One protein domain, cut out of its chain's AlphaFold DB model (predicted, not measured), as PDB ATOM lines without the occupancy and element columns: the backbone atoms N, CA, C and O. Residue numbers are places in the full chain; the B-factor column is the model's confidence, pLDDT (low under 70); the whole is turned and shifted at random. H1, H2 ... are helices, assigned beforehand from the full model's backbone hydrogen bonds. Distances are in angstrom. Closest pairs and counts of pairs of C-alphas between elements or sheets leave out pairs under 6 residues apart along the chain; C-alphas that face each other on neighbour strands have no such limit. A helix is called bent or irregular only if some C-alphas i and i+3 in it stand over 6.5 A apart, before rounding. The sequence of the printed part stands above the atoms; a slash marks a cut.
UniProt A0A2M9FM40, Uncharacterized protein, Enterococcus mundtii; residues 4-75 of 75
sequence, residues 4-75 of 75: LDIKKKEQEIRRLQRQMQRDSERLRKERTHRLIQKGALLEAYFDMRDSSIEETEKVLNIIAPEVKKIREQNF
ATOM      1  N   LEU A   4     -77.105 -55.534  -5.746       87.75
ATOM      2  CA  LEU A   4     -76.033 -56.512  -5.604       87.75
ATOM      3  C   LEU A   4     -74.663 -55.922  -5.977       87.75
ATOM      4  O   LEU A   4     -73.679 -56.193  -5.290       87.75
ATOM      5  N   ASP A   5     -74.603 -55.082  -7.013       90.19
ATOM      6  CA  ASP A   5     -73.363 -54.412  -7.433       90.19
ATOM      7  C   ASP A   5     -72.884 -53.413  -6.377       90.19
ATOM      8  O   ASP A   5     -71.687 -53.317  -6.108       90.19
ATOM      9  N   ILE A   6     -73.821 -52.710  -5.732       91.12
ATOM     10  CA  ILE A   6     -73.527 -51.785  -4.628       91.12
ATOM     11  C   ILE A   6     -72.910 -52.553  -3.452       91.12
ATOM     12  O   ILE A   6     -71.818 -52.209  -2.999       91.12
ATOM     13  N   LYS A   7     -73.532 -53.660  -3.022       93.19
ATOM     14  CA  LYS A   7     -73.004 -54.498  -1.927       93.19
ATOM     15  C   LYS A   7     -71.610 -55.058  -2.220       93.19
ATOM     16  O   LYS A   7     -70.770 -55.085  -1.318       93.19
ATOM     17  N   LYS A   8     -71.343 -55.489  -3.458       94.06
ATOM     18  CA  LYS A   8     -70.014 -55.977  -3.872       94.06
ATOM     19  C   LYS A   8     -68.957 -54.875  -3.779       94.06
ATOM     20  O   LYS A   8     -67.912 -55.094  -3.168       94.06
ATOM     21  N   LYS A   9     -69.256 -53.676  -4.292       93.94
ATOM     22  CA  LYS A   9     -68.347 -52.521  -4.209       93.94
ATOM     23  C   LYS A   9     -68.049 -52.120  -2.767       93.94
ATOM     24  O   LYS A   9     -66.898 -51.876  -2.423       93.94
ATOM     25  N   GLU A  10     -69.046 -52.110  -1.887       95.19
ATOM     26  CA  GLU A  10     -68.809 -51.812  -0.470       95.19
ATOM     27  C   GLU A  10     -67.917 -52.852   0.225       95.19
ATOM     28  O   GLU A  10     -67.098 -52.509   1.079       95.19
ATOM     29  N   GLN A  11     -68.077 -54.139  -0.101       95.25
ATOM     30  CA  GLN A  11     -67.211 -55.190   0.435       95.25
ATOM     31  C   GLN A  11     -65.764 -55.015  -0.027       95.25
ATOM     32  O   GLN A  11     -64.845 -55.187   0.778       95.25
ATOM     33  N   GLU A  12     -65.568 -54.640  -1.288       96.25
ATOM     34  CA  GLU A  12     -64.255 -54.343  -1.852       96.25
ATOM     35  C   GLU A  12     -63.611 -53.123  -1.181       96.25
ATOM     36  O   GLU A  12     -62.477 -53.220  -0.714       96.25
ATOM     37  N   ILE A  13     -64.359 -52.028  -0.995       96.81
ATOM     38  CA  ILE A  13     -63.894 -50.844  -0.251       96.81
ATOM     39  C   ILE A  13     -63.454 -51.235   1.164       96.81
ATOM     40  O   ILE A  13     -62.339 -50.915   1.578       96.81
ATOM     41  N   ARG A  14     -64.278 -51.996   1.896       96.62
ATOM     42  CA  ARG A  14     -63.934 -52.468   3.248       96.62
ATOM     43  C   ARG A  14     -62.688 -53.360   3.247       96.62
ATOM     44  O   ARG A  14     -61.892 -53.310   4.184       96.62
ATOM     45  N   ARG A  15     -62.502 -54.196   2.220       97.25
ATOM     46  CA  ARG A  15     -61.304 -55.036   2.069       97.25
ATOM     47  C   ARG A  15     -60.056 -54.183   1.850       97.25
ATOM     48  O   ARG A  15     -59.061 -54.426   2.533       97.25
ATOM     49  N   LEU A  16     -60.125 -53.204   0.951       97.31
ATOM     50  CA  LEU A  16     -59.021 -52.296   0.639       97.31
ATOM     51  C   LEU A  16     -58.642 -51.441   1.851       97.31
ATOM     52  O   LEU A  16     -57.469 -51.377   2.196       97.31
ATOM     53  N   GLN A  17     -59.618 -50.888   2.573       97.19
ATOM     54  CA  GLN A  17     -59.370 -50.130   3.807       97.19
ATOM     55  C   GLN A  17     -58.622 -50.963   4.854       97.19
ATOM     56  O   GLN A  17     -57.617 -50.517   5.405       97.19
ATOM     57  N   ARG A  18     -59.056 -52.210   5.084       96.56
ATOM     58  CA  ARG A  18     -58.352 -53.120   6.000       96.56
ATOM     59  C   ARG A  18     -56.942 -53.451   5.517       96.56
ATOM     60  O   ARG A  18     -56.050 -53.635   6.336       96.56
ATOM     61  N   GLN A  19     -56.738 -53.583   4.207       97.00
ATOM     62  CA  GLN A  19     -55.410 -53.818   3.647       97.00
ATOM     63  C   GLN A  19     -54.491 -52.615   3.873       97.00
ATOM     64  O   GLN A  19     -53.412 -52.796   4.425       97.00
ATOM     65  N   MET A  20     -54.959 -51.402   3.571       97.12
ATOM     66  CA  MET A  20     -54.207 -50.169   3.813       97.12
ATOM     67  C   MET A  20     -53.814 -50.003   5.284       97.12
ATOM     68  O   MET A  20     -52.685 -49.618   5.581       97.12
ATOM     69  N   GLN A  21     -54.719 -50.327   6.214       97.31
ATOM     70  CA  GLN A  21     -54.423 -50.298   7.648       97.31
ATOM     71  C   GLN A  21     -53.306 -51.280   8.019       97.31
ATOM     72  O   GLN A  21     -52.332 -50.882   8.656       97.31
ATOM     73  N   ARG A  22     -53.395 -52.538   7.564       97.00
ATOM     74  CA  ARG A  22     -52.349 -53.545   7.814       97.00
ATOM     75  C   ARG A  22     -51.002 -53.145   7.220       97.00
ATOM     76  O   ARG A  22     -49.975 -53.325   7.869       97.00
ATOM     77  N   ASP A  23     -51.000 -52.588   6.013       97.50
ATOM     78  CA  ASP A  23     -49.774 -52.128   5.362       97.50
ATOM     79  C   ASP A  23     -49.147 -50.955   6.125       97.50
ATOM     80  O   ASP A  23     -47.941 -50.954   6.372       97.50
ATOM     81  N   SER A  24     -49.959 -50.004   6.592       97.31
ATOM     82  CA  SER A  24     -49.495 -48.898   7.436       97.31
ATOM     83  C   SER A  24     -48.884 -49.391   8.753       97.31
ATOM     84  O   SER A  24     -47.798 -48.959   9.148       97.31
ATOM     85  N   GLU A  25     -49.536 -50.340   9.426       97.81
ATOM     86  CA  GLU A  25     -49.016 -50.948  10.651       97.81
ATOM     87  C   GLU A  25     -47.704 -51.694  10.418       97.81
ATOM     88  O   GLU A  25     -46.776 -51.576  11.223       97.81
ATOM     89  N   ARG A  26     -47.605 -52.436   9.311       98.00
ATOM     90  CA  ARG A  26     -46.381 -53.137   8.923       98.00
ATOM     91  C   ARG A  26     -45.234 -52.153   8.708       98.00
ATOM     92  O   ARG A  26     -44.190 -52.311   9.333       98.00
ATOM     93  N   LEU A  27     -45.452 -51.099   7.923       98.00
ATOM     94  CA  LEU A  27     -44.444 -50.063   7.671       98.00
ATOM     95  C   LEU A  27     -44.004 -49.359   8.960       98.00
ATOM     96  O   LEU A  27     -42.819 -49.070   9.141       98.00
ATOM     97  N   ARG A  28     -44.936 -49.113   9.889       98.00
ATOM     98  CA  ARG A  28     -44.604 -48.578  11.216       98.00
ATOM     99  C   ARG A  28     -43.710 -49.527  12.005       98.00
ATOM    100  O   ARG A  28     -42.705 -49.074  12.545       98.00
ATOM    101  N   LYS A  29     -44.039 -50.821  12.052       98.00
ATOM    102  CA  LYS A  29     -43.228 -51.836  12.745       98.00
ATOM    103  C   LYS A  29     -41.832 -51.949  12.138       98.00
ATOM    104  O   LYS A  29     -40.853 -51.918  12.875       98.00
ATOM    105  N   GLU A  30     -41.738 -51.997  10.812       98.25
ATOM    106  CA  GLU A  30     -40.464 -52.029  10.084       98.25
ATOM    107  C   GLU A  30     -39.621 -50.779  10.374       98.25
ATOM    108  O   GLU A  30     -38.427 -50.881  10.666       98.25
ATOM    109  N   ARG A  31     -40.237 -49.587  10.366       98.31
ATOM    110  CA  ARG A  31     -39.557 -48.333  10.721       98.31
ATOM    111  C   ARG A  31     -39.063 -48.354  12.165       98.31
ATOM    112  O   ARG A  31     -37.908 -48.009  12.392       98.31
ATOM    113  N   THR A  32     -39.906 -48.738  13.121       98.38
ATOM    114  CA  THR A  32     -39.533 -48.807  14.540       98.38
ATOM    115  C   THR A  32     -38.394 -49.794  14.761       98.38
ATOM    116  O   THR A  32     -37.406 -49.438  15.393       98.38
ATOM    117  N   HIS A  33     -38.474 -50.993  14.181       98.50
ATOM    118  CA  HIS A  33     -37.423 -51.999  14.302       98.50
ATOM    119  C   HIS A  33     -36.086 -51.500  13.743       98.50
ATOM    120  O   HIS A  33     -35.063 -51.580  14.421       98.50
ATOM    121  N   ARG A  34     -36.103 -50.887  12.552       98.44
ATOM    122  CA  ARG A  34     -34.907 -50.289  11.946       98.44
ATOM    123  C   ARG A  34     -34.312 -49.175  12.810       98.44
ATOM    124  O   ARG A  34     -33.092 -49.067  12.891       98.44
ATOM    125  N   LEU A  35     -35.144 -48.325  13.413       97.75
ATOM    126  CA  LEU A  35     -34.674 -47.247  14.289       97.75
ATOM    127  C   LEU A  35     -34.044 -47.798  15.572       97.75
ATOM    128  O   LEU A  35     -32.973 -47.333  15.938       97.75
ATOM    129  N   ILE A  36     -34.642 -48.824  16.186       97.56
ATOM    130  CA  ILE A  36     -34.077 -49.507  17.361       97.56
ATOM    131  C   ILE A  36     -32.714 -50.114  17.024       97.56
ATOM    132  O   ILE A  36     -31.746 -49.877  17.734       97.56
ATOM    133  N   GLN A  37     -32.610 -50.844  15.910       98.31
ATOM    134  CA  GLN A  37     -31.338 -51.434  15.483       98.31
ATOM    135  C   GLN A  37     -30.268 -50.369  15.229       98.31
ATOM    136  O   GLN A  37     -29.125 -50.528  15.647       98.31
ATOM    137  N   LYS A  38     -30.628 -49.270  14.557       96.38
ATOM    138  CA  LYS A  38     -29.701 -48.158  14.313       96.38
ATOM    139  C   LYS A  38     -29.271 -47.468  15.611       96.38
ATOM    140  O   LYS A  38     -28.095 -47.148  15.730       96.38
ATOM    141  N   GLY A  39     -30.188 -47.275  16.560       95.31
ATOM    142  CA  GLY A  39     -29.885 -46.736  17.889       95.31
ATOM    143  C   GLY A  39     -28.932 -47.639  18.671       95.31
ATOM    144  O   GLY A  39     -27.905 -47.167  19.137       95.31
ATOM    145  N   ALA A  40     -29.182 -48.950  18.696       96.88
ATOM    146  CA  ALA A  40     -28.306 -49.910  19.372       96.88
ATOM    147  C   ALA A  40     -26.873 -49.917  18.806       96.88
ATOM    148  O   ALA A  40     -25.908 -50.053  19.554       96.88
ATOM    149  N   LEU A  41     -26.714 -49.749  17.487       96.75
ATOM    150  CA  LEU A  41     -25.388 -49.611  16.875       96.75
ATOM    151  C   LEU A  41     -24.703 -48.312  17.318       96.75
ATOM    152  O   LEU A  41     -23.519 -48.336  17.634       96.75
ATOM    153  N   LEU A  42     -25.434 -47.196  17.353       94.81
ATOM    154  CA  LEU A  42     -24.905 -45.918  17.831       94.81
ATOM    155  C   LEU A  42     -24.417 -46.033  19.282       94.81
ATOM    156  O   LEU A  42     -23.275 -45.690  19.574       94.81
ATOM    157  N   GLU A  43     -25.252 -46.583  20.160       95.12
ATOM    158  CA  GLU A  43     -24.927 -46.821  21.566       95.12
ATOM    159  C   GLU A  43     -23.683 -47.701  21.734       95.12
ATOM    160  O   GLU A  43     -22.820 -47.388  22.549       95.12
ATOM    161  N   ALA A  44     -23.562 -48.779  20.951       95.75
ATOM    162  CA  ALA A  44     -22.434 -49.704  21.035       95.75
ATOM    163  C   ALA A  44     -21.117 -49.119  20.503       95.75
ATOM    164  O   ALA A  44     -20.066 -49.370  21.086       95.75
ATOM    165  N   TYR A  45     -21.150 -48.371  19.396       95.56
ATOM    166  CA  TYR A  45     -19.930 -47.855  18.761       95.56
ATOM    167  C   TYR A  45     -19.406 -46.564  19.388       95.56
ATOM    168  O   TYR A  45     -18.203 -46.321  19.329       95.56
ATOM    169  N   PHE A  46     -20.285 -45.741  19.960       93.19
ATOM    170  CA  PHE A  46     -19.914 -44.443  20.532       93.19
ATOM    171  C   PHE A  46     -20.017 -44.398  22.063       93.19
ATOM    172  O   PHE A  46     -19.755 -43.351  22.642       93.19
ATOM    173  N   ASP A  47     -20.386 -45.513  22.703       94.12
ATOM    174  CA  ASP A  47     -20.592 -45.625  24.155       94.12
ATOM    175  C   ASP A  47     -21.575 -44.576  24.711       94.12
ATOM    176  O   ASP A  47     -21.345 -43.926  25.724       94.12
ATOM    177  N   MET A  48     -22.695 -44.387  24.003       94.19
ATOM    178  CA  MET A  48     -23.664 -43.306  24.255       94.19
ATOM    179  C   MET A  48     -24.965 -43.780  24.918       94.19
ATOM    180  O   MET A  48     -26.011 -43.163  24.738       94.19
ATOM    181  N   ARG A  49     -24.934 -44.893  25.663       93.56
ATOM    182  CA  ARG A  49     -26.145 -45.472  26.285       93.56
ATOM    183  C   ARG A  49     -26.856 -44.521  27.244       93.56
ATOM    184  O   ARG A  49     -28.081 -44.488  27.263       93.56
ATOM    185  N   ASP A  50     -26.084 -43.747  27.997       94.19
ATOM    186  CA  ASP A  50     -26.602 -42.815  29.002       94.19
ATOM    187  C   ASP A  50     -26.618 -41.356  28.510       94.19
ATOM    188  O   ASP A  50     -26.911 -40.443  29.283       94.19
ATOM    189  N   SER A  51     -26.300 -41.116  27.233       93.31
ATOM    190  CA  SER A  51     -26.275 -39.770  26.658       93.31
ATOM    191  C   SER A  51     -27.682 -39.230  26.424       93.31
ATOM    192  O   SER A  51     -28.589 -39.950  25.996       93.31
ATOM    193  N   SER A  52     -27.865 -37.927  26.630       95.69
ATOM    194  CA  SER A  52     -29.127 -37.279  26.273       95.69
ATOM    195  C   SER A  52     -29.315 -37.200  24.751       95.69
ATOM    196  O   SER A  52     -28.383 -37.387  23.955       95.69
ATOM    197  N   ILE A  53     -30.538 -36.881  24.322       94.88
ATOM    198  CA  ILE A  53     -30.843 -36.634  22.905       94.88
ATOM    199  C   ILE A  53     -29.989 -35.473  22.376       94.88
ATOM    200  O   ILE A  53     -29.441 -35.557  21.279       94.88
ATOM    201  N   GLU A  54     -29.822 -34.417  23.170       97.31
ATOM    202  CA  GLU A  54     -29.051 -33.226  22.815       97.31
ATOM    203  C   GLU A  54     -27.549 -33.523  22.705       97.31
ATOM    204  O   GLU A  54     -26.873 -33.007  21.812       97.31
ATOM    205  N   GLU A  55     -27.002 -34.356  23.594       95.44
ATOM    206  CA  GLU A  55     -25.609 -34.816  23.516       95.44
ATOM    207  C   GLU A  55     -25.379 -35.678  22.274       95.44
ATOM    208  O   GLU A  55     -24.421 -35.460  21.527       95.44
ATOM    209  N   THR A  56     -26.312 -36.591  22.003       95.56
ATOM    210  CA  THR A  56     -26.321 -37.416  20.793       95.56
ATOM    211  C   THR A  56     -26.342 -36.565  19.529       95.56
ATOM    212  O   THR A  56     -25.543 -36.782  18.618       95.56
ATOM    213  N   GLU A  57     -27.208 -35.555  19.468       96.50
ATOM    214  CA  GLU A  57     -27.302 -34.654  18.322       96.50
ATOM    215  C   GLU A  57     -26.002 -33.870  18.095       96.50
ATOM    216  O   GLU A  57     -25.546 -33.754  16.954       96.50
ATOM    217  N   LYS A  58     -25.356 -33.378  19.160       96.44
ATOM    218  CA  LYS A  58     -24.054 -32.698  19.055       96.44
ATOM    219  C   LYS A  58     -22.994 -33.606  18.437       96.44
ATOM    220  O   LYS A  58     -22.308 -33.180  17.508       96.44
ATOM    221  N   VAL A  59     -22.881 -34.848  18.912       95.31
ATOM    222  CA  VAL A  59     -21.923 -35.824  18.368       95.31
ATOM    223  C   VAL A  59     -22.227 -36.121  16.900       95.31
ATOM    224  O   VAL A  59     -21.333 -36.040  16.057       95.31
ATOM    225  N   LEU A  60     -23.493 -36.392  16.569       95.44
ATOM    226  CA  LEU A  60     -23.912 -36.678  15.197       95.44
ATOM    227  C   LEU A  60     -23.630 -35.509  14.245       95.44
ATOM    228  O   LEU A  60     -23.165 -35.739  13.130       95.44
ATOM    229  N   ASN A  61     -23.848 -34.267  14.679       96.81
ATOM    230  CA  ASN A  61     -23.554 -33.076  13.880       96.81
ATOM    231  C   ASN A  61     -22.059 -32.914  13.581       96.81
ATOM    232  O   ASN A  61     -21.706 -32.488  12.482       96.81
ATOM    233  N   ILE A  62     -21.182 -33.286  14.519       96.19
ATOM    234  CA  ILE A  62     -19.727 -33.244  14.314       96.19
ATOM    235  C   ILE A  62     -19.297 -34.266  13.253       96.19
ATOM    236  O   ILE A  62     -18.472 -33.948  12.397       96.19
ATOM    237  N   ILE A  63     -19.862 -35.478  13.270       94.69
ATOM    238  CA  ILE A  63     -19.442 -36.566  12.367       94.69
ATOM    239  C   ILE A  63     -20.191 -36.589  11.024       94.69
ATOM    240  O   ILE A  63     -19.705 -37.183  10.060       94.69
ATOM    241  N   ALA A  64     -21.362 -35.951  10.926       96.50
ATOM    242  CA  ALA A  64     -22.199 -35.961   9.724       96.50
ATOM    243  C   ALA A  64     -21.471 -35.516   8.438       96.50
ATOM    244  O   ALA A  64     -21.675 -36.169   7.407       96.50
ATOM    245  N   PRO A  65     -20.607 -34.476   8.444       96.88
ATOM    246  CA  PRO A  65     -19.841 -34.095   7.260       96.88
ATOM    247  C   PRO A  65     -18.908 -35.206   6.768       96.88
ATOM    248  O   PRO A  65     -18.847 -35.467   5.567       96.88
ATOM    249  N   GLU A  66     -18.222 -35.898   7.680       95.75
ATOM    250  CA  GLU A  66     -17.305 -36.990   7.333       95.75
ATOM    251  C   GLU A  66     -18.066 -38.214   6.814       95.75
ATOM    252  O   GLU A  66     -17.716 -38.776   5.777       95.75
ATOM    253  N   VAL A  67     -19.187 -38.568   7.451       94.50
ATOM    254  CA  VAL A  67     -20.074 -39.638   6.967       94.50
ATOM    255  C   VAL A  67     -20.610 -39.326   5.566       94.50
ATOM    256  O   VAL A  67     -20.709 -40.227   4.729       94.50
ATOM    257  N   LYS A  68     -20.941 -38.059   5.281       95.56
ATOM    258  CA  LYS A  68     -21.394 -37.629   3.953       95.56
ATOM    259  C   LYS A  68     -20.306 -37.840   2.895       95.56
ATOM    260  O   LYS A  68     -20.604 -38.441   1.867       95.56
ATOM    261  N   LYS A  69     -19.059 -37.443   3.178       96.56
ATOM    262  CA  LYS A  69     -17.913 -37.675   2.279       96.56
ATOM    263  C   LYS A  69     -17.692 -39.164   2.014       96.56
ATOM    264  O   LYS A  69     -17.547 -39.562   0.865       96.56
ATOM    265  N   ILE A  70     -17.716 -39.995   3.062       95.50
ATOM    266  CA  ILE A  70     -17.566 -41.453   2.930       95.50
ATOM    267  C   ILE A  70     -18.663 -42.021   2.031       95.50
ATOM    268  O   ILE A  70     -18.381 -42.861   1.178       95.50
ATOM    269  N   ARG A  71     -19.910 -41.564   2.196       93.94
ATOM    270  CA  ARG A  71     -21.020 -42.015   1.354       93.94
ATOM    271  C   ARG A  71     -20.803 -41.690  -0.116       93.94
ATOM    272  O   ARG A  71     -20.957 -42.588  -0.921       93.94
ATOM    273  N   GLU A  72     -20.430 -40.455  -0.433       93.69
ATOM    274  CA  GLU A  72     -20.195 -39.997  -1.813       93.69
ATOM    275  C   GLU A  72     -19.014 -40.710  -2.495       93.69
ATOM    276  O   GLU A  72     -18.938 -40.746  -3.718       93.69
ATOM    277  N   GLN A  73     -18.086 -41.270  -1.713       87.88
ATOM    278  CA  GLN A  73     -16.918 -41.995  -2.221       87.88
ATOM    279  C   GLN A  73     -17.150 -43.502  -2.394       87.88
ATOM    280  O   GLN A  73     -16.456 -44.127  -3.192       87.88
ATOM    281  N   ASN A  74     -18.069 -44.098  -1.628       82.38
ATOM    282  CA  ASN A  74     -18.210 -45.557  -1.530       82.38
ATOM    283  C   ASN A  74     -19.565 -46.095  -2.019       82.38
ATOM    284  O   ASN A  74     -19.726 -47.313  -2.105       82.38
ATOM    285  N   PHE A  75     -20.534 -45.225  -2.314       72.38
ATOM    286  CA  PHE A  75     -21.885 -45.581  -2.755       72.38
ATOM    287  C   PHE A  75     -22.376 -44.614  -3.832       72.38
ATOM    288  O   PHE A  75     -23.170 -45.072  -4.682       72.38
TER     289      PHE A  75
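What this domain is: This is residues 4 to 75 of the 75 residues of an uncharacterized protein of Enterococcus mundtii (UniProt A0A2M9FM40). A single long helix, H1, makes the length of the model, and the shorter bent helix H2 is turned crosswise near its far end, roughly an L. Residues 4 to 38 of H1 stick out free, and so do residues 61 to 75. The printed part has 72 residues, with two named helices, H1 then H2, and no named strand: all helix. It is extended, with a radius of gyration of the C-alphas of 21.5 A and spans of 64 by 32 by 18 A.

Where its parts are: H1, residues 4 to 46, is 63.1 A long, from C-alpha 4 at (-76.033, -56.512, -5.604) to C-alpha 46 at (-19.914, -44.443, 20.532). H2, residues 53 to 74, was assigned as one helix by its hydrogen bonds but is bent: C-alphas 62 and 65 are 7.1 A apart. Its arms are H2a, residues 53 to 62, and H2b, residues 65 to 74, which ends at C-alpha 74 at (-18.210, -45.557, -1.530).

How they stand to each other: H1 and H2a are near each other, with 5 pairs of C-alphas within 10 A. H1 and H2b are apart. H2a and H2b stand at a steep tilt of 57 degrees. In H1, H2a and H2b every O i to N i+4 pair is within hydrogen-bond range.

The domain as a whole: The C-alphas farthest apart, of Leu 4 and Ile 62, are 64.1 A apart. The link from H1 to H2 is short, and the printed part has no cut. Mean pLDDT of the printed part is 95.3; no printed residue is under 70.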